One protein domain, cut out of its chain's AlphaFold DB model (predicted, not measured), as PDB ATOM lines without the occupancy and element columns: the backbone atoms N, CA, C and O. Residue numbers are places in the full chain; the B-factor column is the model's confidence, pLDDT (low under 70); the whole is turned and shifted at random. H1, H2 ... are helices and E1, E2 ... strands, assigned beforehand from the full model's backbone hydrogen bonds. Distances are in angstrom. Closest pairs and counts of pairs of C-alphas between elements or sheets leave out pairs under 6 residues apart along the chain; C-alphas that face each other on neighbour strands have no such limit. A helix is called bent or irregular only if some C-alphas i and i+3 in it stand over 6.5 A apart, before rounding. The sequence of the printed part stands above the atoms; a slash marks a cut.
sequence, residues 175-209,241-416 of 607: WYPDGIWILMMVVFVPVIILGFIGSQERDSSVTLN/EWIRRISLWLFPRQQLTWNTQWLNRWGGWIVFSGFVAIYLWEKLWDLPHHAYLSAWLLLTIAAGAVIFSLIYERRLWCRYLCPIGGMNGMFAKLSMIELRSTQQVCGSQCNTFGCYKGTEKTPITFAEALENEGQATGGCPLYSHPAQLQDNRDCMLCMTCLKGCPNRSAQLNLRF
ATOM      1  N   TRP A 175     133.088 194.802  24.605       88.69
ATOM      2  CA  TRP A 175     133.844 193.623  24.202       88.69
ATOM      3  C   TRP A 175     134.085 192.645  25.358       88.69
ATOM      4  O   TRP A 175     134.111 191.440  25.144       88.69
ATOM      5  N   TYR A 176     134.197 193.116  26.600       92.06
ATOM      6  CA  TYR A 176     134.346 192.222  27.750       92.06
ATOM      7  C   TYR A 176     132.991 191.910  28.419       92.06
ATOM      8  O   TYR A 176     132.289 192.849  28.781       92.06
ATOM      9  N   PRO A 177     132.603 190.650  28.688       91.62
ATOM     10  CA  PRO A 177     133.185 189.411  28.179       91.62
ATOM     11  C   PRO A 177     132.611 188.986  26.811       91.62
ATOM     12  O   PRO A 177     133.188 188.107  26.180       91.62
ATOM     13  N   ASP A 178     131.502 189.583  26.352       89.88
ATOM     14  CA  ASP A 178     130.706 189.115  25.202       89.88
ATOM     15  C   ASP A 178     131.502 188.997  23.884       89.88
ATOM     16  O   ASP A 178     131.271 188.080  23.101       89.88
ATOM     17  N   GLY A 179     132.477 189.872  23.640       89.69
ATOM     18  CA  GLY A 179     133.367 189.808  22.475       89.69
ATOM     19  C   GLY A 179     134.314 188.604  22.490       89.69
ATOM     20  O   GLY A 179     134.619 188.052  21.434       89.69
ATOM     21  N   ILE A 180     134.714 188.132  23.675       92.56
ATOM     22  CA  ILE A 180     135.556 186.933  23.841       92.56
ATOM     23  C   ILE A 180     134.749 185.656  23.554       92.56
ATOM     24  O   ILE A 180     135.318 184.622  23.203       92.56
ATOM     25  N   TRP A 181     133.418 185.706  23.659       94.69
ATOM     26  CA  TRP A 181     132.572 184.523  23.490       94.69
ATOM     27  C   TRP A 181     132.660 183.919  22.090       94.69
ATOM     28  O   TRP A 181     132.682 182.697  21.961       94.69
ATOM     29  N   ILE A 182     132.753 184.759  21.056       93.12
ATOM     30  CA  ILE A 182     132.887 184.300  19.668       93.12
ATOM     31  C   ILE A 182     134.204 183.542  19.499       93.12
ATOM     32  O   ILE A 182     134.194 182.424  18.996       93.12
ATOM     33  N   LEU A 183     135.316 184.110  19.980       92.75
ATOM     34  CA  LEU A 183     136.625 183.459  19.924       92.75
ATOM     35  C   LEU A 183     136.600 182.098  20.631       92.75
ATOM     36  O   LEU A 183     137.078 181.110  20.079       92.75
ATOM     37  N   MET A 184     135.988 182.029  21.817       93.62
ATOM     38  CA  MET A 184     135.867 180.768  22.549       93.62
ATOM     39  C   MET A 184     135.047 179.727  21.773       93.62
ATOM     40  O   MET A 184     135.425 178.561  21.718       93.62
ATOM     41  N   MET A 185     133.941 180.137  21.147       94.38
ATOM     42  CA  MET A 185     133.088 179.239  20.363       94.38
ATOM     43  C   MET A 185     133.755 178.740  19.085       94.38
ATOM     44  O   MET A 185     133.625 177.562  18.758       94.38
ATOM     45  N   VAL A 186     134.507 179.605  18.402       93.25
ATOM     46  CA  VAL A 186     135.276 179.244  17.201       93.25
ATOM     47  C   VAL A 186     136.312 178.163  17.507       93.25
ATOM     48  O   VAL A 186     136.579 177.335  16.646       93.25
ATOM     49  N   VAL A 187     136.856 178.121  18.725       90.94
ATOM     50  CA  VAL A 187     137.781 177.058  19.145       90.94
ATOM     51  C   VAL A 187     137.026 175.822  19.642       90.94
ATOM     52  O   VAL A 187     137.318 174.703  19.227       90.94
ATOM     53  N   PHE A 188     136.041 175.998  20.522       91.75
ATOM     54  CA  PHE A 188     135.449 174.881  21.261       91.75
ATOM     55  C   PHE A 188     134.451 174.046  20.447       91.75
ATOM     56  O   PHE A 188     134.366 172.834  20.641       91.75
ATOM     57  N   VAL A 189     133.708 174.658  19.516       93.81
ATOM     58  CA  VAL A 189     132.747 173.923  18.675       93.81
ATOM     59  C   VAL A 189     133.463 172.927  17.751       93.81
ATOM     60  O   VAL A 189     133.093 171.750  17.783       93.81
ATOM     61  N   PRO A 190     134.515 173.313  16.996       92.44
ATOM     62  CA  PRO A 190     135.294 172.349  16.220       92.44
ATOM     63  C   PRO A 190     135.900 171.242  17.077       92.44
ATOM     64  O   PRO A 190     135.869 170.090  16.674       92.44
ATOM     65  N   VAL A 191     136.390 171.560  18.278       90.75
ATOM     66  CA  VAL A 191     136.980 170.571  19.195       90.75
ATOM     67  C   VAL A 191     135.982 169.483  19.595       90.75
ATOM     68  O   VAL A 191     136.345 168.309  19.625       90.75
ATOM     69  N   ILE A 192     134.719 169.837  19.858       92.06
ATOM     70  CA  ILE A 192     133.672 168.839  20.129       92.06
ATOM     71  C   ILE A 192     133.394 167.995  18.880       92.06
ATOM     72  O   ILE A 192     133.334 166.774  18.975       92.06
ATOM     73  N   ILE A 193     133.253 168.625  17.709       93.00
ATOM     74  CA  ILE A 193     132.965 167.919  16.446       93.00
ATOM     75  C   ILE A 193     134.098 166.941  16.095       93.00
ATOM     76  O   ILE A 193     133.842 165.786  15.750       93.00
ATOM     77  N   LEU A 194     135.351 167.375  16.240       90.69
ATOM     78  CA  LEU A 194     136.541 166.551  16.029       90.69
ATOM     79  C   LEU A 194     136.662 165.419  17.056       90.69
ATOM     80  O   LEU A 194     137.280 164.410  16.747       90.69
ATOM     81  N   GLY A 195     136.022 165.522  18.222       90.00
ATOM     82  CA  GLY A 195     135.951 164.409  19.173       90.00
ATOM     83  C   GLY A 195     135.104 163.238  18.662       90.00
ATOM     84  O   GLY A 195     135.377 162.089  19.002       90.00
ATOM     85  N   PHE A 196     134.108 163.516  17.813       91.56
ATOM     86  CA  PHE A 196     133.239 162.499  17.212       91.56
ATOM     87  C   PHE A 196     133.781 161.932  15.900       91.56
ATOM     88  O   PHE A 196     133.639 160.740  15.651       91.56
ATOM     89  N   ILE A 197     134.348 162.790  15.048       90.19
ATOM     90  CA  ILE A 197     134.722 162.432  13.667       90.19
ATOM     91  C   ILE A 197     136.243 162.267  13.514       90.19
ATOM     92  O   ILE A 197     136.704 161.576  12.610       90.19
ATOM     93  N   GLY A 198     137.029 162.914  14.374       85.69
ATOM     94  CA  GLY A 198     138.487 162.872  14.334       85.69
ATOM     95  C   GLY A 198     139.075 161.614  14.973       85.69
ATOM     96  O   GLY A 198     138.362 160.715  15.431       85.69
ATOM     97  N   SER A 199     140.409 161.574  15.003       86.94
ATOM     98  CA  SER A 199     141.149 160.458  15.588       86.94
ATOM     99  C   SER A 199     140.786 160.246  17.059       86.94
ATOM    100  O   SER A 199     140.647 161.198  17.835       86.94
ATOM    101  N   GLN A 200     140.653 158.974  17.423       88.25
ATOM    102  CA  GLN A 200     140.352 158.536  18.781       88.25
ATOM    103  C   GLN A 200     141.614 158.258  19.600       88.25
ATOM    104  O   GLN A 200     141.525 158.149  20.816       88.25
ATOM    105  N   GLU A 201     142.780 158.175  18.958       86.25
ATOM    106  CA  GLU A 201     144.056 157.966  19.641       86.25
ATOM    107  C   GLU A 201     144.539 159.256  20.317       86.25
ATOM    108  O   GLU A 201     144.468 160.343  19.733       86.25
ATOM    109  N   ARG A 202     145.093 159.141  21.531       84.06
ATOM    110  CA  ARG A 202     145.554 160.288  22.334       84.06
ATOM    111  C   ARG A 202     146.591 161.152  21.617       84.06
ATOM    112  O   ARG A 202     146.498 162.376  21.664       84.06
ATOM    113  N   ASP A 203     147.506 160.530  20.882       82.44
ATOM    114  CA  ASP A 203     148.598 161.240  20.212       82.44
ATOM    115  C   ASP A 203     148.135 162.061  19.008       82.44
ATOM    116  O   ASP A 203     148.805 163.013  18.617       82.44
ATOM    117  N   SER A 204     147.010 161.708  18.389       83.50
ATOM    118  CA  SER A 204     146.533 162.337  17.154       83.50
ATOM    119  C   SER A 204     145.182 163.038  17.308       83.50
ATOM    120  O   SER A 204     144.657 163.560  16.323       83.50
ATOM    121  N   SER A 205     144.638 163.106  18.527       88.19
ATOM    122  CA  SER A 205     143.359 163.751  18.829       88.19
ATOM    123  C   SER A 205     143.539 165.155  19.410       88.19
ATOM    124  O   SER A 205     143.926 165.330  20.569       88.19
ATOM    125  N   VAL A 206     143.178 166.187  18.637       88.81
ATOM    126  CA  VAL A 206     143.126 167.579  19.135       88.81
ATOM    127  C   VAL A 206     142.193 167.715  20.331       88.81
ATOM    128  O   VAL A 206     142.457 168.523  21.219       88.81
ATOM    129  N   THR A 207     141.107 166.943  20.371       89.12
ATOM    130  CA  THR A 207     140.126 167.017  21.455       89.12
ATOM    131  C   THR A 207     140.738 166.609  22.781       89.12
ATOM    132  O   THR A 207     140.618 167.352  23.754       89.12
ATOM    133  N   LEU A 208     141.442 165.476  22.809       90.00
ATOM    134  CA  LEU A 208     142.113 165.002  24.016       90.00
ATOM    135  C   LEU A 208     143.267 165.928  24.405       90.00
ATOM    136  O   LEU A 208     143.376 166.308  25.567       90.00
ATOM    137  N   ASN A 209     144.061 166.383  23.433       90.69
ATOM    138  CA  ASN A 209     145.170 167.294  23.696       90.69
ATOM    139  C   ASN A 209     144.698 168.643  24.275       90.69
ATOM    140  O   ASN A 209     145.155 169.068  25.336       90.69
ATOM    141  N   GLU A 241     123.377 180.794  27.010       92.94
ATOM    142  CA  GLU A 241     122.952 182.193  26.909       92.94
ATOM    143  C   GLU A 241     122.531 182.586  25.486       92.94
ATOM    144  O   GLU A 241     121.531 183.284  25.319       92.94
ATOM    145  N   TRP A 242     123.252 182.133  24.458       94.81
ATOM    146  CA  TRP A 242     122.885 182.372  23.059       94.81
ATOM    147  C   TRP A 242     121.560 181.705  22.710       94.81
ATOM    148  O   TRP A 242     120.651 182.377  22.219       94.81
ATOM    149  N   ILE A 243     121.406 180.419  23.038       94.94
ATOM    150  CA  ILE A 243     120.164 179.680  22.786       94.94
ATOM    151  C   ILE A 243     119.003 180.290  23.578       94.94
ATOM    152  O   ILE A 243     117.909 180.437  23.036       94.94
ATOM    153  N   ARG A 244     119.232 180.733  24.821       94.56
ATOM    154  CA  ARG A 244     118.229 181.459  25.616       94.56
ATOM    155  C   ARG A 244     117.790 182.759  24.943       94.56
ATOM    156  O   ARG A 244     116.589 182.990  24.825       94.56
ATOM    157  N   ARG A 245     118.730 183.598  24.489       92.12
ATOM    158  CA  ARG A 245     118.418 184.861  23.790       92.12
ATOM    159  C   ARG A 245     117.621 184.606  22.508       92.12
ATOM    160  O   ARG A 245     116.613 185.270  22.298       92.12
ATOM    161  N   ILE A 246     118.027 183.620  21.707       94.81
ATOM    162  CA  ILE A 246     117.323 183.227  20.476       94.81
ATOM    163  C   ILE A 246     115.922 182.690  20.799       94.81
ATOM    164  O   ILE A 246     114.947 183.100  20.178       94.81
ATOM    165  N   SER A 247     115.796 181.818  21.802       94.75
ATOM    166  CA  SER A 247     114.514 181.233  22.206       94.75
ATOM    167  C   SER A 247     113.526 182.284  22.702       94.75
ATOM    168  O   SER A 247     112.362 182.209  22.330       94.75
ATOM    169  N   LEU A 248     113.962 183.251  23.512       92.31
ATOM    170  CA  LEU A 248     113.095 184.326  24.010       92.31
ATOM    171  C   LEU A 248     112.748 185.350  22.927       92.31
ATOM    172  O   LEU A 248     111.696 185.979  23.005       92.31
ATOM    173  N   TRP A 249     113.620 185.510  21.931       94.00
ATOM    174  CA  TRP A 249     113.343 186.327  20.757       94.00
ATOM    175  C   TRP A 249     112.287 185.677  19.847       94.00
ATOM    176  O   TRP A 249     111.371 186.366  19.409       94.00
ATOM    177  N   LEU A 250     112.364 184.359  19.620       95.25
ATOM    178  CA  LEU A 250     111.375 183.604  18.833       95.25
ATOM    179  C   LEU A 250     110.054 183.375  19.585       95.25
ATOM    180  O   LEU A 250     108.982 183.452  18.992       95.25
ATOM    181  N   PHE A 251     110.127 183.084  20.885       93.38
ATOM    182  CA  PHE A 251     108.988 182.740  21.736       93.38
ATOM    183  C   PHE A 251     109.048 183.536  23.049       93.38
ATOM    184  O   PHE A 251     109.581 183.040  24.052       93.38
ATOM    185  N   PRO A 252     108.505 184.768  23.076       91.00
ATOM    186  CA  PRO A 252     108.467 185.584  24.283       91.00
ATOM    187  C   PRO A 252     107.698 184.874  25.403       91.00
ATOM    188  O   PRO A 252     106.496 184.633  25.305       91.00
ATOM    189  N   ARG A 253     108.401 184.530  26.483       90.50
ATOM    190  CA  ARG A 253     107.841 183.871  27.668       90.50
ATOM    191  C   ARG A 253     108.546 184.349  28.927       90.50
ATOM    192  O   ARG A 253     109.715 184.729  28.884       90.50
ATOM    193  N   GLN A 254     107.848 184.295  30.055       86.94
ATOM    194  CA  GLN A 254     108.472 184.521  31.354       86.94
ATOM    195  C   GLN A 254     109.210 183.250  31.785       86.94
ATOM    196  O   GLN A 254     108.655 182.153  31.729       86.94
ATOM    197  N   GLN A 255     110.476 183.396  32.170       89.88
ATOM    198  CA  GLN A 255     111.268 182.290  32.705       89.88
ATOM    199  C   GLN A 255     110.924 182.066  34.180       89.88
ATOM    200  O   GLN A 255     110.511 182.996  34.876       89.88
ATOM    201  N   LEU A 256     111.109 180.839  34.665       88.69
ATOM    202  CA  LEU A 256     110.856 180.519  36.067       88.69
ATOM    203  C   LEU A 256     111.929 181.139  36.964       88.69
ATOM    204  O   LEU A 256     113.121 181.107  36.648       88.69
ATOM    205  N   THR A 257     111.507 181.647  38.116       84.94
ATOM    206  CA  THR A 257     112.425 181.997  39.199       84.94
ATOM    207  C   THR A 257     112.872 180.729  39.927       84.94
ATOM    208  O   THR A 257     112.260 179.662  39.849       84.94
ATOM    209  N   TRP A 258     113.990 180.829  40.627       81.56
ATOM    210  CA  TRP A 258     114.613 179.721  41.343       81.56
ATOM    211  C   TRP A 258     114.328 179.745  42.854       81.56
ATOM    212  O   TRP A 258     114.356 180.796  43.494       81.56
ATOM    213  N   ASN A 259     114.088 178.574  43.457       81.19
ATOM    214  CA  ASN A 259     113.934 178.455  44.910       81.19
ATOM    215  C   ASN A 259     115.313 178.513  45.587       81.19
ATOM    216  O   ASN A 259     115.996 177.500  45.750       81.19
ATOM    217  N   THR A 260     115.725 179.718  45.977       76.19
ATOM    218  CA  THR A 260     117.044 179.980  46.566       76.19
ATOM    219  C   THR A 260     117.270 179.241  47.881       76.19
ATOM    220  O   THR A 260     118.385 178.794  48.126       76.19
ATOM    221  N   GLN A 261     116.244 179.047  48.713       80.94
ATOM    222  CA  GLN A 261     116.388 178.322  49.980       80.94
ATOM    223  C   GLN A 261     116.728 176.848  49.746       80.94
ATOM    224  O   GLN A 261     117.664 176.321  50.351       80.94
ATOM    225  N   TRP A 262     116.005 176.197  48.832       87.06
ATOM    226  CA  TRP A 262     116.260 174.802  48.489       87.06
ATOM    227  C   TRP A 262     117.621 174.631  47.802       87.06
ATOM    228  O   TRP A 262     118.402 173.766  48.198       87.06
ATOM    229  N   LEU A 263     117.950 175.499  46.840       86.81
ATOM    230  CA  LEU A 263     119.223 175.452  46.113       86.81
ATOM    231  C   LEU A 263     120.432 175.781  46.995       86.81
ATOM    232  O   LEU A 263     121.481 175.168  46.830       86.81
ATOM    233  N   ASN A 264     120.302 176.680  47.973       82.31
ATOM    234  CA  ASN A 264     121.367 176.925  48.949       82.31
ATOM    235  C   ASN A 264     121.622 175.702  49.841       82.31
ATOM    236  O   ASN A 264     122.757 175.463  50.239       82.31
ATOM    237  N   ARG A 265     120.582 174.913  50.145       85.88
ATOM    238  CA  ARG A 265     120.706 173.702  50.968       85.88
ATOM    239  C   ARG A 265     121.232 172.498  50.182       85.88
ATOM    240  O   ARG A 265     122.054 171.754  50.708       85.88
ATOM    241  N   TRP A 266     120.759 172.300  48.952       91.06
ATOM    242  CA  TRP A 266     121.020 171.090  48.161       91.06
ATOM    243  C   TRP A 266     121.976 171.287  46.984       91.06
ATOM    244  O   TRP A 266     122.594 170.320  46.554       91.06
ATOM    245  N   GLY A 267     122.157 172.510  46.481       88.75
ATOM    246  CA  GLY A 267     122.971 172.782  45.293       88.75
ATOM    247  C   GLY A 267     124.411 172.289  45.426       88.75
ATOM    248  O   GLY A 267     124.922 171.631  44.527       88.75
ATOM    249  N   GLY A 268     125.046 172.498  46.584       91.25
ATOM    250  CA  GLY A 268     126.391 171.963  46.826       91.25
ATOM    251  C   GLY A 268     126.455 170.431  46.791       91.25
ATOM    252  O   GLY A 268     127.426 169.878  46.287       91.25
ATOM    253  N   TRP A 269     125.411 169.739  47.262       95.06
ATOM    254  CA  TRP A 269     125.332 168.277  47.190       95.06
ATOM    255  C   TRP A 269     125.112 167.786  45.759       95.06
ATOM    256  O   TRP A 269     125.713 166.795  45.368       95.06
ATOM    257  N   ILE A 270     124.327 168.508  44.954       95.12
ATOM    258  CA  ILE A 270     124.150 168.193  43.527       95.12
ATOM    259  C   ILE A 270     125.479 168.338  42.780       95.12
ATOM    260  O   ILE A 270     125.851 167.454  42.013       95.12
ATOM    261  N   VAL A 271     126.217 169.421  43.038       94.88
ATOM    262  CA  VAL A 271     127.569 169.634  42.499       94.88
ATOM    263  C   VAL A 271     128.502 168.496  42.913       94.88
ATOM    264  O   VAL A 271     129.179 167.942  42.052       94.88
ATOM    265  N   PHE A 272     128.513 168.124  44.197       95.88
ATOM    266  CA  PHE A 272     129.307 167.006  44.711       95.88
ATOM    267  C   PHE A 272     128.963 165.693  43.996       95.88
ATOM    268  O   PHE A 272     129.850 165.056  43.434       95.88
ATOM    269  N   SER A 273     127.684 165.315  43.941       95.94
ATOM    270  CA  SER A 273     127.231 164.088  43.277       95.94
ATOM    271  C   SER A 273     127.537 164.087  41.779       95.94
ATOM    272  O   SER A 273     127.965 163.069  41.243       95.94
ATOM    273  N   GLY A 274     127.367 165.228  41.106       95.94
ATOM    274  CA  GLY A 274     127.733 165.379  39.701       95.94
ATOM    275  C   GLY A 274     129.233 165.203  39.474       95.94
ATOM    276  O   GLY A 274     129.631 164.586  38.493       95.94
ATOM    277  N   PHE A 275     130.069 165.683  40.394       95.38
ATOM    278  CA  PHE A 275     131.518 165.518  40.301       95.38
ATOM    279  C   PHE A 275     131.960 164.075  40.585       95.38
ATOM    280  O   PHE A 275     132.810 163.555  39.869       95.38
ATOM    281  N   VAL A 276     131.323 163.384  41.542       96.62
ATOM    282  CA  VAL A 276     131.509 161.933  41.751       96.62
ATOM    283  C   VAL A 276     131.164 161.158  40.479       96.62
ATOM    284  O   VAL A 276     131.931 160.293  40.069       96.62
ATOM    285  N   ALA A 277     130.044 161.483  39.828       96.25
ATOM    286  CA  ALA A 277     129.647 160.829  38.584       96.25
ATOM    287  C   ALA A 277     130.670 161.054  37.458       96.25
ATOM    288  O   ALA A 277     130.982 160.114  36.733       96.25
ATOM    289  N   ILE A 278     131.229 162.267  37.344       95.06
ATOM    290  CA  ILE A 278     132.296 162.567  36.378       95.06
ATOM    291  C   ILE A 278     133.546 161.738  36.680       95.06
ATOM    292  O   ILE A 278     134.074 161.130  35.762       95.06
ATOM    293  N   TYR A 279     133.977 161.646  37.938       95.06
ATOM    294  CA  TYR A 279     135.143 160.843  38.326       95.06
ATOM    295  C   TYR A 279     134.963 159.345  38.097       95.06
ATOM    296  O   TYR A 279     135.885 158.677  37.633       95.06
ATOM    297  N   LEU A 280     133.780 158.803  38.389       95.19
ATOM    298  CA  LEU A 280     133.486 157.406  38.078       95.19
ATOM    299  C   LEU A 280     133.478 157.172  36.567       95.19
ATOM    300  O   LEU A 280     134.025 156.173  36.111       95.19
ATOM    301  N   TRP A 281     132.908 158.096  35.788       95.00
ATOM    302  CA  TRP A 281     132.945 157.997  34.333       95.00
ATOM    303  C   TRP A 281     134.391 158.051  33.826       95.00
ATOM    304  O   TRP A 281     134.819 157.150  33.110       95.00
ATOM    305  N   GLU A 282     135.151 159.053  34.267       94.00
ATOM    306  CA  GLU A 282     136.548 159.271  33.902       94.00
ATOM    307  C   GLU A 282     137.398 158.027  34.120       94.00
ATOM    308  O   GLU A 282     138.111 157.613  33.208       94.00
ATOM    309  N   LYS A 283     137.275 157.404  35.297       93.31
ATOM    310  CA  LYS A 283     138.097 156.257  35.663       93.31
ATOM    311  C   LYS A 283     137.662 154.953  35.024       93.31
ATOM    312  O   LYS A 283     138.508 154.205  34.555       93.31
ATOM    313  N   LEU A 284     136.366 154.646  35.066       92.38
ATOM    314  CA  LEU A 284     135.877 153.326  34.670       92.38
ATOM    315  C   LEU A 284     135.902 153.157  33.148       92.38
ATOM    316  O   LEU A 284     136.191 152.068  32.670       92.38
ATOM    317  N   TRP A 285     135.659 154.228  32.386       92.62
ATOM    318  CA  TRP A 285     135.682 154.197  30.918       92.62
ATOM    319  C   TRP A 285     136.919 154.858  30.295       92.62
ATOM    320  O   TRP A 285     136.918 155.110  29.094       92.62
ATOM    321  N   ASP A 286     137.936 155.176  31.097       89.38
ATOM    322  CA  ASP A 286     139.207 155.761  30.649       89.38
ATOM    323  C   ASP A 286     139.045 156.943  29.666       89.38
ATOM    324  O   ASP A 286     139.575 156.978  28.552       89.38
ATOM    325  N   LEU A 287     138.261 157.946  30.080       88.44
ATOM    326  CA  LEU A 287     137.971 159.129  29.251       88.44
ATOM    327  C   LEU A 287     139.205 159.840  28.685       88.44
ATOM    328  O   LEU A 287     139.112 160.292  27.536       88.44
ATOM    329  N   PRO A 288     140.323 159.979  29.426       86.81
ATOM    330  CA  PRO A 288     141.513 160.660  28.922       86.81
ATOM    331  C   PRO A 288     142.110 160.037  27.651       86.81
ATOM    332  O   PRO A 288     142.836 160.725  26.933       86.81
ATOM    333  N   HIS A 289     141.778 158.782  27.337       88.81
ATOM    334  CA  HIS A 289     142.258 158.078  26.144       88.81
ATOM    335  C   HIS A 289     141.188 157.892  25.060       88.81
ATOM    336  O   HIS A 289     141.510 157.458  23.957       88.81
ATOM    337  N   HIS A 290     139.933 158.277  25.319       90.81
ATOM    338  CA  HIS A 290     138.819 158.104  24.386       90.81
ATOM    339  C   HIS A 290     138.125 159.434  24.054       90.81
ATOM    340  O   HIS A 290     137.311 159.963  24.823       90.81
ATOM    341  N   ALA A 291     138.409 159.969  22.859       90.25
ATOM    342  CA  ALA A 291     137.912 161.275  22.413       90.25
ATOM    343  C   ALA A 291     136.378 161.328  22.298       90.25
ATOM    344  O   ALA A 291     135.762 162.312  22.714       90.25
ATOM    345  N   TYR A 292     135.755 160.251  21.817       93.38
ATOM    346  CA  TYR A 292     134.304 160.118  21.677       93.38
ATOM    347  C   TYR A 292     133.569 160.242  23.021       93.38
ATOM    348  O   TYR A 292     132.579 160.969  23.134       93.38
ATOM    349  N   LEU A 293     134.068 159.570  24.065       93.50
ATOM    350  CA  LEU A 293     133.476 159.626  25.406       93.50
ATOM    351  C   LEU A 293     133.689 160.995  26.054       93.50
ATOM    352  O   LEU A 293     132.755 161.561  26.628       93.50
ATOM    353  N   SER A 294     134.884 161.568  25.886       92.44
ATOM    354  CA  SER A 294     135.168 162.942  26.303       92.44
ATOM    355  C   SER A 294     134.217 163.943  25.624       92.44
ATOM    356  O   SER A 294     133.669 164.818  26.292       92.44
ATOM    357  N   ALA A 295     133.928 163.796  24.326       93.56
ATOM    358  CA  ALA A 295     132.985 164.659  23.611       93.56
ATOM    359  C   ALA A 295     131.542 164.538  24.142       93.56
ATOM    360  O   ALA A 295     130.864 165.556  24.313       93.56
ATOM    361  N   TRP A 296     131.088 163.324  24.476       95.25
ATOM    362  CA  TRP A 296     129.790 163.102  25.127       95.25
ATOM    363  C   TRP A 296     129.689 163.760  26.502       95.25
ATOM    364  O   TRP A 296     128.643 164.334  26.824       95.25
ATOM    365  N   LEU A 297     130.762 163.739  27.295       93.81
ATOM    366  CA  LEU A 297     130.816 164.460  28.567       93.81
ATOM    367  C   LEU A 297     130.607 165.970  28.351       93.81
ATOM    368  O   LEU A 297     129.748 166.577  29.000       93.81
ATOM    369  N   LEU A 298     131.330 166.576  27.401       92.94
ATOM    370  CA  LEU A 298     131.190 168.004  27.075       92.94
ATOM    371  C   LEU A 298     129.780 168.343  26.588       92.94
ATOM    372  O   LEU A 298     129.205 169.345  27.017       92.94
ATOM    373  N   LEU A 299     129.212 167.501  25.723       94.62
ATOM    374  CA  LEU A 299     127.864 167.679  25.192       94.62
ATOM    375  C   LEU A 299     126.810 167.561  26.296       94.62
ATOM    376  O   LEU A 299     125.887 168.369  26.338       94.62
ATOM    377  N   THR A 300     126.972 166.627  27.232       95.19
ATOM    378  CA  THR A 300     126.051 166.438  28.365       95.19
ATOM    379  C   THR A 300     126.051 167.654  29.292       95.19
ATOM    380  O   THR A 300     124.991 168.157  29.672       95.19
ATOM    381  N   ILE A 301     127.232 168.192  29.609       94.62
ATOM    382  CA  ILE A 301     127.361 169.410  30.424       94.62
ATOM    383  C   ILE A 301     126.791 170.627  29.678       94.62
ATOM    384  O   ILE A 301     126.095 171.449  30.284       94.62
ATOM    385  N   ALA A 302     127.043 170.738  28.369       95.00
ATOM    386  CA  ALA A 302     126.473 171.787  27.525       95.00
ATOM    387  C   ALA A 302     124.940 171.704  27.477       95.00
ATOM    388  O   ALA A 302     124.266 172.715  27.661       95.00
ATOM    389  N   ALA A 303     124.388 170.504  27.291       96.12
ATOM    390  CA  ALA A 303     122.953 170.255  27.269       96.12
ATOM    391  C   ALA A 303     122.307 170.642  28.604       96.12
ATOM    392  O   ALA A 303     121.309 171.361  28.605       96.12
ATOM    393  N   GLY A 304     122.915 170.266  29.734       95.44
ATOM    394  CA  GLY A 304     122.486 170.719  31.060       95.44
ATOM    395  C   GLY A 304     122.438 172.247  31.151       95.44
ATOM    396  O   GLY A 304     121.399 172.819  31.483       95.44
ATOM    397  N   ALA A 305     123.517 172.932  30.764       95.56
ATOM    398  CA  ALA A 305     123.550 174.394  30.759       95.56
ATOM    399  C   ALA A 305     122.425 175.009  29.903       95.56
ATOM    400  O   ALA A 305     121.750 175.931  30.361       95.56
ATOM    401  N   VAL A 306     122.175 174.474  28.704       96.06
ATOM    402  CA  VAL A 306     121.118 174.945  27.794       96.06
ATOM    403  C   VAL A 306     119.725 174.720  28.372       96.06
ATOM    404  O   VAL A 306     118.933 175.661  28.425       96.06
ATOM    405  N   ILE A 307     119.425 173.508  28.845       95.50
ATOM    406  CA  ILE A 307     118.112 173.149  29.399       95.50
ATOM    407  C   ILE A 307     117.762 174.081  30.564       95.50
ATOM    408  O   ILE A 307     116.699 174.708  30.566       95.50
ATOM    409  N   PHE A 308     118.674 174.241  31.525       94.25
ATOM    410  CA  PHE A 308     118.425 175.097  32.685       94.25
ATOM    411  C   PHE A 308     118.372 176.586  32.321       94.25
ATOM    412  O   PHE A 308     117.567 177.307  32.908       94.25
ATOM    413  N   SER A 309     119.157 177.051  31.341       93.62
ATOM    414  CA  SER A 309     119.082 178.433  30.842       93.62
ATOM    415  C   SER A 309     117.797 178.741  30.073       93.62
ATOM    416  O   SER A 309     117.395 179.903  30.026       93.62
ATOM    417  N   LEU A 310     117.145 177.739  29.477       93.88
ATOM    418  CA  LEU A 310     115.851 177.902  28.813       93.88
ATOM    419  C   LEU A 310     114.689 177.974  29.811       93.88
ATOM    420  O   LEU A 310     113.780 178.785  29.621       93.88
ATOM    421  N   ILE A 311     114.724 177.145  30.857       92.75
ATOM    422  CA  ILE A 311     113.644 177.017  31.848       92.75
ATOM    423  C   ILE A 311     113.685 178.152  32.881       92.75
ATOM    424  O   ILE A 311     112.654 178.766  33.166       92.75
ATOM    425  N   TYR A 312     114.865 178.431  33.437       91.44
ATOM    426  CA  TYR A 312     115.034 179.366  34.545       91.44
ATOM    427  C   TYR A 312     115.652 180.684  34.098       91.44
ATOM    428  O   TYR A 312     116.419 180.753  33.135       91.44
ATOM    429  N   GLU A 313     115.332 181.747  34.827       87.44
ATOM    430  CA  GLU A 313     115.995 183.030  34.644       87.44
ATOM    431  C   GLU A 313     117.466 182.988  35.091       87.44
ATOM    432  O   GLU A 313     117.858 182.288  36.031       87.44
ATOM    433  N   ARG A 314     118.288 183.816  34.437       87.00
ATOM    434  CA  ARG A 314     119.721 183.990  34.726       87.00
ATOM    435  C   ARG A 314     120.508 182.664  34.699       87.00
ATOM    436  O   ARG A 314     120.139 181.713  34.017       87.00
ATOM    437  N   ARG A 315     121.682 182.616  35.345       90.44
ATOM    438  CA  ARG A 315     122.644 181.502  35.222       90.44
ATOM    439  C   ARG A 315     122.582 180.544  36.409       90.44
ATOM    440  O   ARG A 315     123.582 180.344  37.100       90.44
ATOM    441  N   LEU A 316     121.421 179.914  36.605       91.38
ATOM    442  CA  LEU A 316     121.198 178.921  37.664       91.38
ATOM    443  C   LEU A 316     122.223 177.781  37.625       91.38
ATOM    444  O   LEU A 316     122.844 177.476  38.646       91.38
ATOM    445  N   TRP A 317     122.457 177.219  36.434       93.12
ATOM    446  CA  TRP A 317     123.411 176.128  36.223       93.12
ATOM    447  C   TRP A 317     124.803 176.456  36.773       93.12
ATOM    448  O   TRP A 317     125.388 175.679  37.522       93.12
ATOM    449  N   CYS A 318     125.312 177.650  36.464       90.81
ATOM    450  CA  CYS A 318     126.659 178.074  36.848       90.81
ATOM    451  C   CYS A 318     126.828 178.278  38.362       90.81
ATOM    452  O   CYS A 318     127.960 178.215  38.853       90.81
ATOM    453  N   ARG A 319     125.735 178.556  39.089       89.75
ATOM    454  CA  ARG A 319     125.769 178.775  40.540       89.75
ATOM    455  C   ARG A 319     125.594 177.486  41.338       89.75
ATOM    456  O   ARG A 319     126.341 177.292  42.286       89.75
ATOM    457  N   TYR A 320     124.627 176.642  40.971       90.75
ATOM    458  CA  TYR A 320     124.167 175.557  41.849       90.75
ATOM    459  C   TYR A 320     124.268 174.142  41.279       90.75
ATOM    460  O   TYR A 320     124.069 173.207  42.041       90.75
ATOM    461  N   LEU A 321     124.520 173.962  39.978       93.06
ATOM    462  CA  LEU A 321     124.439 172.630  39.353       93.06
ATOM    463  C   LEU A 321     125.721 172.203  38.644       93.06
ATOM    464  O   LEU A 321     126.011 171.017  38.592       93.06
ATOM    465  N   CYS A 322     126.490 173.148  38.103       94.44
ATOM    466  CA  CYS A 322     127.698 172.859  37.344       94.44
ATOM    467  C   CYS A 322     128.795 172.290  38.265       94.44
ATOM    468  O   CYS A 322     129.327 173.056  39.079       94.44
ATOM    469  N   PRO A 323     129.203 171.013  38.106       94.19
ATOM    470  CA  PRO A 323     130.220 170.403  38.963       94.19
ATOM    471  C   PRO A 323     131.565 171.136  38.862       94.19
ATOM    472  O   PRO A 323     132.155 171.533  39.867       94.19
ATOM    473  N   ILE A 324     131.976 171.451  37.628       91.56
ATOM    474  CA  ILE A 324     133.176 172.251  37.340       91.56
ATOM    475  C   ILE A 324     133.040 173.656  37.940       91.56
ATOM    476  O   ILE A 324     133.976 174.190  38.520       91.56
ATOM    477  N   GLY A 325     131.855 174.264  37.856       91.06
ATOM    478  CA  GLY A 325     131.588 175.574  38.446       91.06
ATOM    479  C   GLY A 325     131.769 175.592  39.967       91.06
ATOM    480  O   GLY A 325     132.318 176.564  40.489       91.06
ATOM    481  N   GLY A 326     131.345 174.531  40.656       91.25
ATOM    482  CA  GLY A 326     131.530 174.366  42.098       91.25
ATOM    483  C   GLY A 326     132.993 174.194  42.497       91.25
ATOM    484  O   GLY A 326     133.462 174.911  43.380       91.25
ATOM    485  N   MET A 327     133.735 173.339  41.789       92.38
ATOM    486  CA  MET A 327     135.190 173.204  41.959       92.38
ATOM    487  C   MET A 327     135.897 174.553  41.752       92.38
ATOM    488  O   MET A 327     136.706 174.970  42.580       92.38
ATOM    489  N   ASN A 328     135.542 175.288  40.696       90.44
ATOM    490  CA  ASN A 328     136.125 176.604  40.426       90.44
ATOM    491  C   ASN A 328     135.805 177.597  41.548       90.44
ATOM    492  O   ASN A 328     136.652 178.403  41.917       90.44
ATOM    493  N   GLY A 329     134.584 177.559  42.091       90.00
ATOM    494  CA  GLY A 329     134.205 178.389  43.232       90.00
ATOM    495  C   GLY A 329     134.978 178.055  44.501       90.00
ATOM    496  O   GLY A 329     135.294 178.969  45.258       90.00
ATOM    497  N   MET A 330     135.340 176.786  44.690       90.31
ATOM    498  CA  MET A 330     136.196 176.355  45.789       90.31
ATOM    499  C   MET A 330     137.607 176.941  45.649       90.31
ATOM    500  O   MET A 330     138.046 177.694  46.516       90.31
ATOM    501  N   PHE A 331     138.297 176.680  44.533       92.56
ATOM    502  CA  PHE A 331     139.662 177.182  44.325       92.56
ATOM    503  C   PHE A 331     139.739 178.708  44.197       92.56
ATOM    504  O   PHE A 331     140.747 179.303  44.573       92.56
ATOM    505  N   ALA A 332     138.661 179.373  43.772       92.00
ATOM    506  CA  ALA A 332     138.603 180.830  43.735       92.00
ATOM    507  C   ALA A 332     138.774 181.485  45.117       92.00
ATOM    508  O   ALA A 332     139.187 182.642  45.172       92.00
ATOM    509  N   LYS A 333     138.553 180.774  46.231       91.50
ATOM    510  CA  LYS A 333     138.866 181.287  47.580       91.50
ATOM    511  C   LYS A 333     140.366 181.540  47.789       91.50
ATOM    512  O   LYS A 333     140.741 182.370  48.612       91.50
ATOM    513  N   LEU A 334     141.228 180.880  47.010       92.00
ATOM    514  CA  LEU A 334     142.675 181.109  47.021       92.00
ATOM    515  C   LEU A 334     143.111 182.307  46.165       92.00
ATOM    516  O   LEU A 334     144.249 182.750  46.296       92.00
ATOM    517  N   SER A 335     142.221 182.847  45.325       93.19
ATOM    518  CA  SER A 335     142.583 183.836  44.305       93.19
ATOM    519  C   SER A 335     143.117 185.164  44.853       93.19
ATOM    520  O   SER A 335     142.607 185.702  45.844       93.19
ATOM    521  N   MET A 336     144.107 185.716  44.143       92.69
ATOM    522  CA  MET A 336     144.713 187.028  44.414       92.69
ATOM    523  C   MET A 336     143.861 188.209  43.934       92.69
ATOM    524  O   MET A 336     144.057 189.325  44.405       92.69
ATOM    525  N   ILE A 337     142.931 187.993  43.002       93.38
ATOM    526  CA  ILE A 337     142.042 189.035  42.478       93.38
ATOM    527  C   ILE A 337     140.633 188.825  43.024       93.38
ATOM    528  O   ILE A 337     140.045 187.759  42.857       93.38
ATOM    529  N   GLU A 338     140.049 189.861  43.620       91.94
ATOM    530  CA  GLU A 338     138.657 189.867  44.071       91.94
ATOM    531  C   GLU A 338     137.881 191.056  43.509       91.94
ATOM    532  O   GLU A 338     138.425 192.130  43.263       91.94
ATOM    533  N   LEU A 339     136.571 190.878  43.362       92.31
ATOM    534  CA  LEU A 339     135.649 191.966  43.064       92.31
ATOM    535  C   LEU A 339     134.790 192.225  44.298       92.31
ATOM    536  O   LEU A 339     134.045 191.344  44.742       92.31
ATOM    537  N   ARG A 340     134.896 193.429  44.853       89.69
ATOM    538  CA  ARG A 340     134.126 193.880  46.019       89.69
ATOM    539  C   ARG A 340     133.509 195.241  45.733       89.69
ATOM    540  O   ARG A 340     133.693 195.821  44.664       89.69
ATOM    541  N   SER A 341     132.719 195.743  46.669       86.50
ATOM    542  CA  SER A 341     132.229 197.114  46.594       86.50
ATOM    543  C   SER A 341     132.264 197.791  47.945       86.50
ATOM    544  O   SER A 341     132.094 197.132  48.972       86.50
ATOM    545  N   THR A 342     132.380 199.112  47.940       83.19
ATOM    546  CA  THR A 342     132.319 199.913  49.161       83.19
ATOM    547  C   THR A 342     130.894 199.891  49.726       83.19
ATOM    548  O   THR A 342     130.001 200.582  49.227       83.19
ATOM    549  N   GLN A 343     130.664 199.086  50.768       80.31
ATOM    550  CA  GLN A 343     129.340 198.889  51.381       80.31
ATOM    551  C   GLN A 343     128.688 200.215  51.787       80.31
ATOM    552  O   GLN A 343     127.499 200.412  51.554       80.31
ATOM    553  N   GLN A 344     129.479 201.148  52.316       78.50
ATOM    554  CA  GLN A 344     129.022 202.469  52.735       78.50
ATOM    555  C   GLN A 344     128.472 203.279  51.555       78.50
ATOM    556  O   GLN A 344     127.415 203.886  51.676       78.50
ATOM    557  N   VAL A 345     129.135 203.247  50.394       80.81
ATOM    558  CA  VAL A 345     128.691 203.942  49.169       80.81
ATOM    559  C   VAL A 345     127.426 203.289  48.615       80.81
ATOM    560  O   VAL A 345     126.483 203.978  48.232       80.81
ATOM    561  N   CYS A 346     127.368 201.954  48.614       82.25
ATOM    562  CA  CYS A 346     126.163 201.225  48.220       82.25
ATOM    563  C   CYS A 346     124.968 201.532  49.132       82.25
ATOM    564  O   CYS A 346     123.865 201.687  48.626       82.25
ATOM    565  N   GLY A 347     125.166 201.634  50.447       77.06
ATOM    566  CA  GLY A 347     124.080 201.894  51.395       77.06
ATOM    567  C   GLY A 347     123.611 203.349  51.437       77.06
ATOM    568  O   GLY A 347     122.484 203.599  51.843       77.06
ATOM    569  N   SER A 348     124.458 204.299  51.032       75.12
ATOM    570  CA  SER A 348     124.177 205.735  51.165       75.12
ATOM    571  C   SER A 348     123.808 206.435  49.857       75.12
ATOM    572  O   SER A 348     123.000 207.353  49.879       75.12
ATOM    573  N   GLN A 349     124.382 206.018  48.722       77.75
ATOM    574  CA  GLN A 349     124.221 206.715  47.439       77.75
ATOM    575  C   GLN A 349     123.482 205.896  46.371       77.75
ATOM    576  O   GLN A 349     123.149 206.421  45.307       77.75
ATOM    577  N   CYS A 350     123.298 204.586  46.563       82.06
ATOM    578  CA  CYS A 350     122.746 203.720  45.520       82.06
ATOM    579  C   CYS A 350     121.223 203.607  45.624       82.06
ATOM    580  O   CYS A 350     120.713 202.987  46.550       82.06
ATOM    581  N   ASN A 351     120.519 204.103  44.603       81.00
ATOM    582  CA  ASN A 351     119.057 203.989  44.505       81.00
ATOM    583  C   ASN A 351     118.595 203.032  43.394       81.00
ATOM    584  O   ASN A 351     117.468 202.550  43.410       81.00
ATOM    585  N   THR A 352     119.460 202.742  42.417       80.75
ATOM    586  CA  THR A 352     119.074 202.016  41.197       80.75
ATOM    587  C   THR A 352     119.259 200.504  41.320       80.75
ATOM    588  O   THR A 352     118.531 199.737  40.699       80.75
ATOM    589  N   PHE A 353     120.226 200.052  42.129       83.62
ATOM    590  CA  PHE A 353     120.598 198.637  42.282       83.62
ATOM    591  C   PHE A 353     120.859 197.912  40.945       83.62
ATOM    592  O   PHE A 353     120.657 196.696  40.840       83.62
ATOM    593  N   GLY A 354     121.359 198.640  39.937       85.56
ATOM    594  CA  GLY A 354     121.615 198.119  38.587       85.56
ATOM    595  C   GLY A 354     122.568 196.933  38.549       85.56
ATOM    596  O   GLY A 354     122.372 196.004  37.775       85.56
ATOM    597  N   CYS A 355     123.530 196.874  39.472       88.25
ATOM    598  CA  CYS A 355     124.443 195.740  39.603       88.25
ATOM    599  C   CYS A 355     123.755 194.413  39.974       88.25
ATOM    600  O   CYS A 355     124.287 193.354  39.642       88.25
ATOM    601  N   TYR A 356     122.600 194.445  40.645       88.75
ATOM    602  CA  TYR A 356     121.882 193.255  41.109       88.75
ATOM    603  C   TYR A 356     120.589 193.031  40.325       88.75
ATOM    604  O   TYR A 356     120.453 191.989  39.684       88.75
ATOM    605  N   LYS A 357     119.671 194.005  40.325       86.06
ATOM    606  CA  LYS A 357     118.367 193.886  39.651       86.06
ATOM    607  C   LYS A 357     118.479 194.043  38.137       86.06
ATOM    608  O   LYS A 357     117.760 193.364  37.415       86.06
ATOM    609  N   GLY A 358     119.438 194.845  37.684       88.44
ATOM    610  CA  GLY A 358     119.474 195.360  36.323       88.44
ATOM    611  C   GLY A 358     118.726 196.682  36.227       88.44
ATOM    612  O   GLY A 358     117.761 196.909  36.953       88.44
ATOM    613  N   THR A 359     119.223 197.569  35.375       87.12
ATOM    614  CA  THR A 359     118.693 198.918  35.146       87.12
ATOM    615  C   THR A 359     118.915 199.304  33.694       87.12
ATOM    616  O   THR A 359     119.820 198.785  33.034       87.12
ATOM    617  N   GLU A 360     118.144 200.275  33.220       89.06
ATOM    618  CA  GLU A 360     118.464 201.006  31.996       89.06
ATOM    619  C   GLU A 360     119.723 201.870  32.176       89.06
ATOM    620  O   GLU A 360     120.381 201.841  33.225       89.06
ATOM    621  N   LYS A 361     120.094 202.619  31.131       87.75
ATOM    622  CA  LYS A 361     121.251 203.513  31.182       87.75
ATOM    623  C   LYS A 361     121.020 204.566  32.269       87.75
ATOM    624  O   LYS A 361     120.043 205.306  32.227       87.75
ATOM    625  N   THR A 362     121.922 204.621  33.242       83.31
ATOM    626  CA  THR A 362     121.832 205.545  34.378       83.31
ATOM    627  C   THR A 362     122.741 206.748  34.137       83.31
ATOM    628  O   THR A 362     123.905 206.560  33.776       83.31
ATOM    629  N   PRO A 363     122.240 207.987  34.296       78.19
ATOM    630  CA  PRO A 363     123.074 209.173  34.177       78.19
ATOM    631  C   PRO A 363     124.050 209.245  35.354       78.19
ATOM    632  O   PRO A 363     123.704 208.917  36.490       78.19
ATOM    633  N   ILE A 364     125.271 209.685  35.069       82.12
ATOM    634  CA  ILE A 364     126.346 209.795  36.053       82.12
ATOM    635  C   ILE A 364     126.555 211.260  36.400       82.12
ATOM    636  O   ILE A 364     126.525 212.125  35.529       82.12
ATOM    637  N   THR A 365     126.752 211.532  37.685       71.06
ATOM    638  CA  THR A 365     126.726 212.885  38.246       71.06
ATOM    639  C   THR A 365     128.108 213.486  38.511       71.06
ATOM    640  O   THR A 365     128.192 214.676  38.808       71.06
ATOM    641  N   PHE A 366     129.194 212.713  38.403       76.12
ATOM    642  CA  PHE A 366     130.559 213.184  38.672       76.12
ATOM    643  C   PHE A 366     131.347 213.488  37.386       76.12
ATOM    644  O   PHE A 366     131.127 212.882  36.340       76.12
ATOM    645  N   ALA A 367     132.280 214.442  37.474       69.69
ATOM    646  CA  ALA A 367     132.936 215.062  36.316       69.69
ATOM    647  C   ALA A 367     133.872 214.126  35.527       69.69
ATOM    648  O   ALA A 367     134.060 214.318  34.332       69.69
ATOM    649  N   GLU A 368     134.447 213.116  36.178       76.81
ATOM    650  CA  GLU A 368     135.428 212.198  35.580       76.81
ATOM    651  C   GLU A 368     134.804 210.932  34.975       76.81
ATOM    652  O   GLU A 368     135.489 209.922  34.786       76.81
ATOM    653  N   ALA A 369     133.486 210.920  34.769       79.75
ATOM    654  CA  ALA A 369     132.769 209.762  34.251       79.75
ATOM    655  C   ALA A 369     133.274 209.367  32.862       79.75
ATOM    656  O   ALA A 369     133.385 210.198  31.963       79.75
ATOM    657  N   LEU A 370     133.552 208.076  32.679       83.06
ATOM    658  CA  LEU A 370     133.806 207.545  31.342       83.06
ATOM    659  C   LEU A 370     132.456 207.410  30.626       83.06
ATOM    660  O   LEU A 370     131.470 207.016  31.246       83.06
ATOM    661  N   GLU A 371     132.417 207.648  29.315       81.06
ATOM    662  CA  GLU A 371     131.178 207.559  28.513       81.06
ATOM    663  C   GLU A 371     130.471 206.197  28.626       81.06
ATOM    664  O   GLU A 371     129.251 206.088  28.488       81.06
ATOM    665  N   ASN A 372     131.260 205.154  28.895       84.25
ATOM    666  CA  ASN A 372     130.827 203.770  29.034       84.25
ATOM    667  C   ASN A 372     130.490 203.376  30.484       84.25
ATOM    668  O   ASN A 372     130.354 202.190  30.763       84.25
ATOM    669  N   GLU A 373     130.381 204.295  31.437       87.19
ATOM    670  CA  GLU A 373     129.864 203.970  32.772       87.19
ATOM    671  C   GLU A 373     128.330 204.099  32.815       87.19
ATOM    672  O   GLU A 373     127.721 204.769  31.982       87.19
ATOM    673  N   GLY A 374     127.679 203.438  33.782       85.12
ATOM    674  CA  GLY A 374     126.221 203.530  33.951       85.12
ATOM    675  C   GLY A 374     125.430 202.877  32.811       85.12
ATOM    676  O   GLY A 374     124.333 203.318  32.478       85.12
ATOM    677  N   GLN A 375     125.983 201.834  32.187       90.69
ATOM    678  CA  GLN A 375     125.358 201.134  31.063       90.69
ATOM    679  C   GLN A 375     124.057 200.439  31.474       90.69
ATOM    680  O   GLN A 375     123.884 200.038  32.626       90.69
ATOM    681  N   ALA A 376     123.177 200.220  30.495       90.69
ATOM    682  CA  ALA A 376     122.040 199.331  30.674       90.69
ATOM    683  C   ALA A 376     122.538 197.895  30.906       90.69
ATOM    684  O   ALA A 376     123.361 197.381  30.144       90.69
ATOM    685  N   THR A 377     122.053 197.246  31.962       89.88
ATOM    686  CA  THR A 377     122.444 195.873  32.308       89.88
ATOM    687  C   THR A 377     121.252 195.073  32.817       89.88
ATOM    688  O   THR A 377     120.356 195.620  33.450       89.88
ATOM    689  N   GLY A 378     121.273 193.751  32.620       87.69
ATOM    690  CA  GLY A 378     120.308 192.824  33.232       87.69
ATOM    691  C   GLY A 378     120.610 192.471  34.697       87.69
ATOM    692  O   GLY A 378     119.998 191.559  35.249       87.69
ATOM    693  N   GLY A 379     121.577 193.150  35.325       89.75
ATOM    694  CA  GLY A 379     122.063 192.830  36.667       89.75
ATOM    695  C   GLY A 379     122.972 191.601  36.716       89.75
ATOM    696  O   GLY A 379     123.330 191.010  35.697       89.75
ATOM    697  N   CYS A 380     123.404 191.226  37.921       91.50
ATOM    698  CA  CYS A 380     124.348 190.128  38.117       91.50
ATOM    699  C   CYS A 380     123.760 188.790  37.626       91.50
ATOM    700  O   CYS A 380     122.732 188.350  38.150       91.50
ATOM    701  N   PRO A 381     124.414 188.081  36.689       89.88
ATOM    702  CA  PRO A 381     123.880 186.843  36.117       89.88
ATOM    703  C   PRO A 381     123.791 185.687  37.125       89.88
ATOM    704  O   PRO A 381     123.117 184.700  36.857       89.88
ATOM    705  N   LEU A 382     124.455 185.799  38.278       90.06
ATOM    706  CA  LEU A 382     124.387 184.821  39.366       90.06
ATOM    707  C   LEU A 382     123.522 185.293  40.540       90.06
ATOM    708  O   LEU A 382     123.472 184.593  41.546       90.06
ATOM    709  N   TYR A 383     122.852 186.451  40.438       87.38
ATOM    710  CA  TYR A 383     122.106 187.060  41.551       87.38
ATOM    711  C   TYR A 383     122.978 187.250  42.805       87.38
ATOM    712  O   TYR A 383     122.598 186.919  43.929       87.38
ATOM    713  N   SER A 384     124.172 187.798  42.599       87.56
ATOM    714  CA  SER A 384     125.087 188.171  43.679       87.56
ATOM    715  C   SER A 384     125.220 189.688  43.717       87.56
ATOM    716  O   SER A 384     125.524 190.305  42.694       87.56
ATOM    717  N   HIS A 385     124.990 190.298  44.880       88.44
ATOM    718  CA  HIS A 385     125.226 191.727  45.073       88.44
ATOM    719  C   HIS A 385     126.682 191.945  45.525       88.44
ATOM    720  O   HIS A 385     127.058 191.400  46.562       88.44
ATOM    721  N   PRO A 386     127.501 192.763  44.829       87.44
ATOM    722  CA  PRO A 386     128.920 192.946  45.163       87.44
ATOM    723  C   PRO A 386     129.195 193.345  46.618       87.44
ATOM    724  O   PRO A 386     130.178 192.905  47.200       87.44
ATOM    725  N   ALA A 387     128.299 194.126  47.227       83.88
ATOM    726  CA  ALA A 387     128.429 194.559  48.624       83.88
ATOM    727  C   ALA A 387     128.223 193.439  49.654       83.88
ATOM    728  O   ALA A 387     128.623 193.595  50.804       83.88
ATOM    729  N   GLN A 388     127.583 192.338  49.256       84.25
ATOM    730  CA  GLN A 388     127.289 191.189  50.116       84.25
ATOM    731  C   GLN A 388     128.230 190.006  49.855       84.25
ATOM    732  O   GLN A 388     128.156 189.013  50.576       84.25
ATOM    733  N   LEU A 389     129.104 190.098  48.844       86.50
ATOM    734  CA  LEU A 389     130.107 189.074  48.569       86.50
ATOM    735  C   LEU A 389     131.096 189.006  49.734       86.50
ATOM    736  O   LEU A 389     131.816 189.969  49.992       86.50
ATOM    737  N   GLN A 390     131.117 187.862  50.414       83.44
ATOM    738  CA  GLN A 390     132.117 187.553  51.436       83.44
ATOM    739  C   GLN A 390     133.347 186.922  50.784       83.44
ATOM    740  O   GLN A 390     134.463 187.372  51.019       83.44
ATOM    741  N   ASP A 391     133.125 185.966  49.879       87.75
ATOM    742  CA  ASP A 391     134.169 185.240  49.166       87.75
ATOM    743  C   ASP A 391     134.018 185.322  47.634       87.75
ATOM    744  O   ASP A 391     133.050 185.864  47.085       87.75
ATOM    745  N   ASN A 392     135.013 184.795  46.923       90.38
ATOM    746  CA  ASN A 392     135.015 184.718  45.462       90.38
ATOM    747  C   ASN A 392     134.238 183.516  44.891       90.38
ATOM    748  O   ASN A 392     134.245 183.313  43.672       90.38
ATOM    749  N   ARG A 393     133.518 182.744  45.721       88.06
ATOM    750  CA  ARG A 393     132.770 181.560  45.273       88.06
ATOM    751  C   ARG A 393     131.656 181.943  44.312       88.06
ATOM    752  O   ARG A 393     131.498 181.307  43.279       88.06
ATOM    753  N   ASP A 394     130.898 182.993  44.610       88.81
ATOM    754  CA  ASP A 394     129.682 183.344  43.857       88.81
ATOM    755  C   ASP A 394     129.908 184.460  42.814       88.81
ATOM    756  O   ASP A 394     128.949 184.946  42.204       88.81
ATOM    757  N   CYS A 395     131.161 184.880  42.587       91.69
ATOM    758  CA  CYS A 395     131.513 185.926  41.628       91.69
ATOM    759  C   CYS A 395     132.289 185.359  40.437       91.69
ATOM    760  O   CYS A 395     133.417 184.903  40.564       91.69
ATOM    761  N   MET A 396     131.692 185.447  39.249       91.81
ATOM    762  CA  MET A 396     132.289 184.997  37.987       91.81
ATOM    763  C   MET A 396     133.063 186.093  37.237       91.81
ATOM    764  O   MET A 396     133.395 185.909  36.075       91.81
ATOM    765  N   LEU A 397     133.282 187.256  37.861       93.50
ATOM    766  CA  LEU A 397     134.033 188.386  37.294       93.50
ATOM    767  C   LEU A 397     133.526 188.910  35.935       93.50
ATOM    768  O   LEU A 397     134.256 189.562  35.214       93.50
ATOM    769  N   CYS A 398     132.244 188.736  35.603       92.81
ATOM    770  CA  CYS A 398     131.655 189.244  34.351       92.81
ATOM    771  C   CYS A 398     131.617 190.785  34.202       92.81
ATOM    772  O   CYS A 398     131.208 191.288  33.161       92.81
ATOM    773  N   MET A 399     131.985 191.537  35.247       94.12
ATOM    774  CA  MET A 399     131.985 193.008  35.315       94.12
ATOM    775  C   MET A 399     130.646 193.710  35.030       94.12
ATOM    776  O   MET A 399     130.601 194.938  34.979       94.12
ATOM    777  N   THR A 400     129.518 192.993  34.964       92.94
ATOM    778  CA  THR A 400     128.186 193.615  34.828       92.94
ATOM    779  C   THR A 400     127.908 194.621  35.945       92.94
ATOM    780  O   THR A 400     127.352 195.690  35.705       92.94
ATOM    781  N   CYS A 401     128.352 194.325  37.170       92.19
ATOM    782  CA  CYS A 401     128.210 195.248  38.288       92.19
ATOM    783  C   CYS A 401     129.091 196.496  38.177       92.19
ATOM    784  O   CYS A 401     128.692 197.534  38.689       92.19
ATOM    785  N   LEU A 402     130.255 196.410  37.523       93.00
ATOM    786  CA  LEU A 402     131.100 197.571  37.238       93.00
ATOM    787  C   LEU A 402     130.427 198.460  36.183       93.00
ATOM    788  O   LEU A 402     130.313 199.664  36.385       93.00
ATOM    789  N   LYS A 403     129.906 197.852  35.111       92.44
ATOM    790  CA  LYS A 403     129.219 198.544  34.008       92.44
ATOM    791  C   LYS A 403     127.934 199.248  34.435       92.44
ATOM    792  O   LYS A 403     127.678 200.360  33.985       92.44
ATOM    793  N   GLY A 404     127.141 198.615  35.298       89.94
ATOM    794  CA  GLY A 404     125.856 199.144  35.765       89.94
ATOM    795  C   GLY A 404     125.928 200.026  37.018       89.94
ATOM    796  O   GLY A 404     124.883 200.431  37.517       89.94
ATOM    797  N   CYS A 405     127.111 200.288  37.590       88.69
ATOM    798  CA  CYS A 405     127.222 201.083  38.818       88.69
ATOM    799  C   CYS A 405     127.311 202.590  38.511       88.69
ATOM    800  O   CYS A 405     128.306 203.010  37.922       88.69
ATOM    801  N   PRO A 406     126.362 203.424  38.988       85.00
ATOM    802  CA  PRO A 406     126.410 204.872  38.770       85.00
ATOM    803  C   PRO A 406     127.388 205.599  39.706       85.00
ATOM    804  O   PRO A 406     127.745 206.735  39.438       85.00
ATOM    805  N   ASN A 407     127.843 204.955  40.790       83.44
ATOM    806  CA  ASN A 407     128.594 205.608  41.877       83.44
ATOM    807  C   ASN A 407     130.064 205.152  41.980       83.44
ATOM    808  O   ASN A 407     130.732 205.445  42.972       83.44
ATOM    809  N   ARG A 408     130.565 204.377  41.002       85.69
ATOM    810  CA  ARG A 408     131.892 203.714  41.024       85.69
ATOM    811  C   ARG A 408     132.174 202.912  42.305       85.69
ATOM    812  O   ARG A 408     133.307 202.851  42.767       85.69
ATOM    813  N   SER A 409     131.164 202.277  42.895       86.56
ATOM    814  CA  SER A 409     131.351 201.519  44.143       86.56
ATOM    815  C   SER A 409     132.126 200.207  43.946       86.56
ATOM    816  O   SER A 409     132.786 199.747  44.872       86.56
ATOM    817  N   ALA A 410     132.067 199.602  42.753       89.56
ATOM    818  CA  ALA A 410     132.797 198.372  42.446       89.56
ATOM    819  C   ALA A 410     134.322 198.604  42.421       89.56
ATOM    820  O   ALA A 410     134.792 199.567  41.815       89.56
ATOM    821  N   GLN A 411     135.063 197.703  43.063       89.56
ATOM    822  CA  GLN A 411     136.521 197.707  43.204       89.56
ATOM    823  C   GLN A 411     137.064 196.336  42.798       89.56
ATOM    824  O   GLN A 411     136.504 195.314  43.211       89.56
ATOM    825  N   LEU A 412     138.131 196.318  41.999       93.25
ATOM    826  CA  LEU A 412     138.837 195.088  41.634       93.25
ATOM    827  C   LEU A 412     140.145 195.059  42.418       93.25
ATOM    828  O   LEU A 412     141.112 195.704  42.023       93.25
ATOM    829  N   ASN A 413     140.165 194.349  43.539       91.75
ATOM    830  CA  ASN A 413     141.296 194.389  44.453       91.75
ATOM    831  C   ASN A 413     142.290 193.268  44.148       91.75
ATOM    832  O   ASN A 413     141.899 192.109  44.000       91.75
ATOM    833  N   LEU A 414     143.574 193.615  44.133       92.62
ATOM    834  CA  LEU A 414     144.671 192.680  44.336       92.62
ATOM    835  C   LEU A 414     144.893 192.512  45.845       92.62
ATOM    836  O   LEU A 414     145.006 193.503  46.572       92.62
ATOM    837  N   ARG A 415     144.934 191.266  46.308       89.31
ATOM    838  CA  ARG A 415     145.055 190.880  47.721       89.31
ATOM    839  C   ARG A 415     146.038 189.727  47.894       89.31
ATOM    840  O   ARG A 415     146.430 189.075  46.925       89.31
ATOM    841  N   PHE A 416     146.399 189.448  49.143       87.75
ATOM    842  CA  PHE A 416     147.200 188.273  49.474       87.75
ATOM    843  C   PHE A 416     146.440 186.968  49.128       87.75
ATOM    844  O   PHE A 416     145.213 186.923  49.266       87.75
TER     845      PHE A 416
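What this domain is: This is residues 175 to 209 and 241 to 416 of the 607 residues of an uncharacterized protein of Nostoc sp. (strain ATCC 29411 / PCC 7524) (UniProt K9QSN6). The model is a long body of two lobes: an open frame of crossed helices, H1 to H7, and beside it a loop-rich head with the small two-stranded ribbon E1 and E2, the short helices H8 and H9, and most of the long winding stretch 350 to 399. In the helical lobe H5 is the hub, H1 meets it near their ends to make a corner, and the short H6 bridges H5 and H4. The printed part has 211 residues, with nine named helices and two strands in the order H1 to H7, E1, H8, H9, E2; the sheet, E1 - E2, is antiparallel and the class is mostly helix. It is only just compact, close to loose, with a radius of gyration of the C-alphas of 19.8 A, and elongated, spanning 60 by 36 by 35 A.

Where its parts are: Find C-alpha 337 at (142.042, 189.035, 42.478), where E1 begins; it runs to residue 341, and E2 takes residues 410 to 414, with C-alpha 414 at (144.671, 192.680, 44.336). Near them in sequence are H8, residues 343 to 349, and H9, residues 400 to 403. Go back to C-alpha 178 at (130.706, 189.115, 25.202) for H1, residues 178 to 197, 29.3 A long with a kink of 29 degrees near residue 185. H2 is residues 206 to 209, and H3 residues 241 to 250, 14.2 A. H4, residues 260 to 284, is 34.7 A long, with a kink of 43 degrees near residue 267; it is irregular, C-alphas 265 and 268 being 7.2 A apart. H5 is residues 291 to 311, 30.4 A, H6 residues 316 to 320, and H7 residues 323 to 334, 18.3 A.

How they stand to each other: Look first at E1 and E2, antiparallel at 150 degrees, with N 338 and O 413 within hydrogen-bond range at 2.9 A. E1 and H9 are near each other, and H8 touches no helix. In the other lobe, H5 touches H1, C-alphas Gly 195 and Ala 291 closest at 4.9 A, through residues 192 to 196 of H1 alone, at a steep tilt of 44 degrees, opposite ways. H2 touches H5, C-alphas Leu 208 and Ala 291 closest at 5.8 A. H3 touches H5, C-alphas Arg 244 and Leu 310 closest at 5.3 A, at a steep tilt of 47 degrees, the same way. H6 touches H5, C-alphas Ala 305 and Trp 317 closest at 5.7 A, and H4, C-alphas Gly 267 and Tyr 320 closest at 4.6 A. H7 touches H4, about perpendicular at 75 degrees, C-alphas Val 271 and Pro 323 closest at 4.5 A. Every O i to N i+4 pair is within hydrogen-bond range in H3, H5, H6 and H8, against 12 of 16 in H1, 19 of 21 in H4 and 6 of 8 in H7; H2 and H9 are too short for such a pair.

The domain as a whole: The C-alphas farthest apart, Leu 284 and Ala 367, are 61.8 A apart. Residues 210 to 240 are not printed, and C-alphas 209 and 241 are 26.9 A apart across the cut. The link from H8 to H9, 50 residues, is long. Mean pLDDT of the printed part is 89.5; residue 367 alone is under 70.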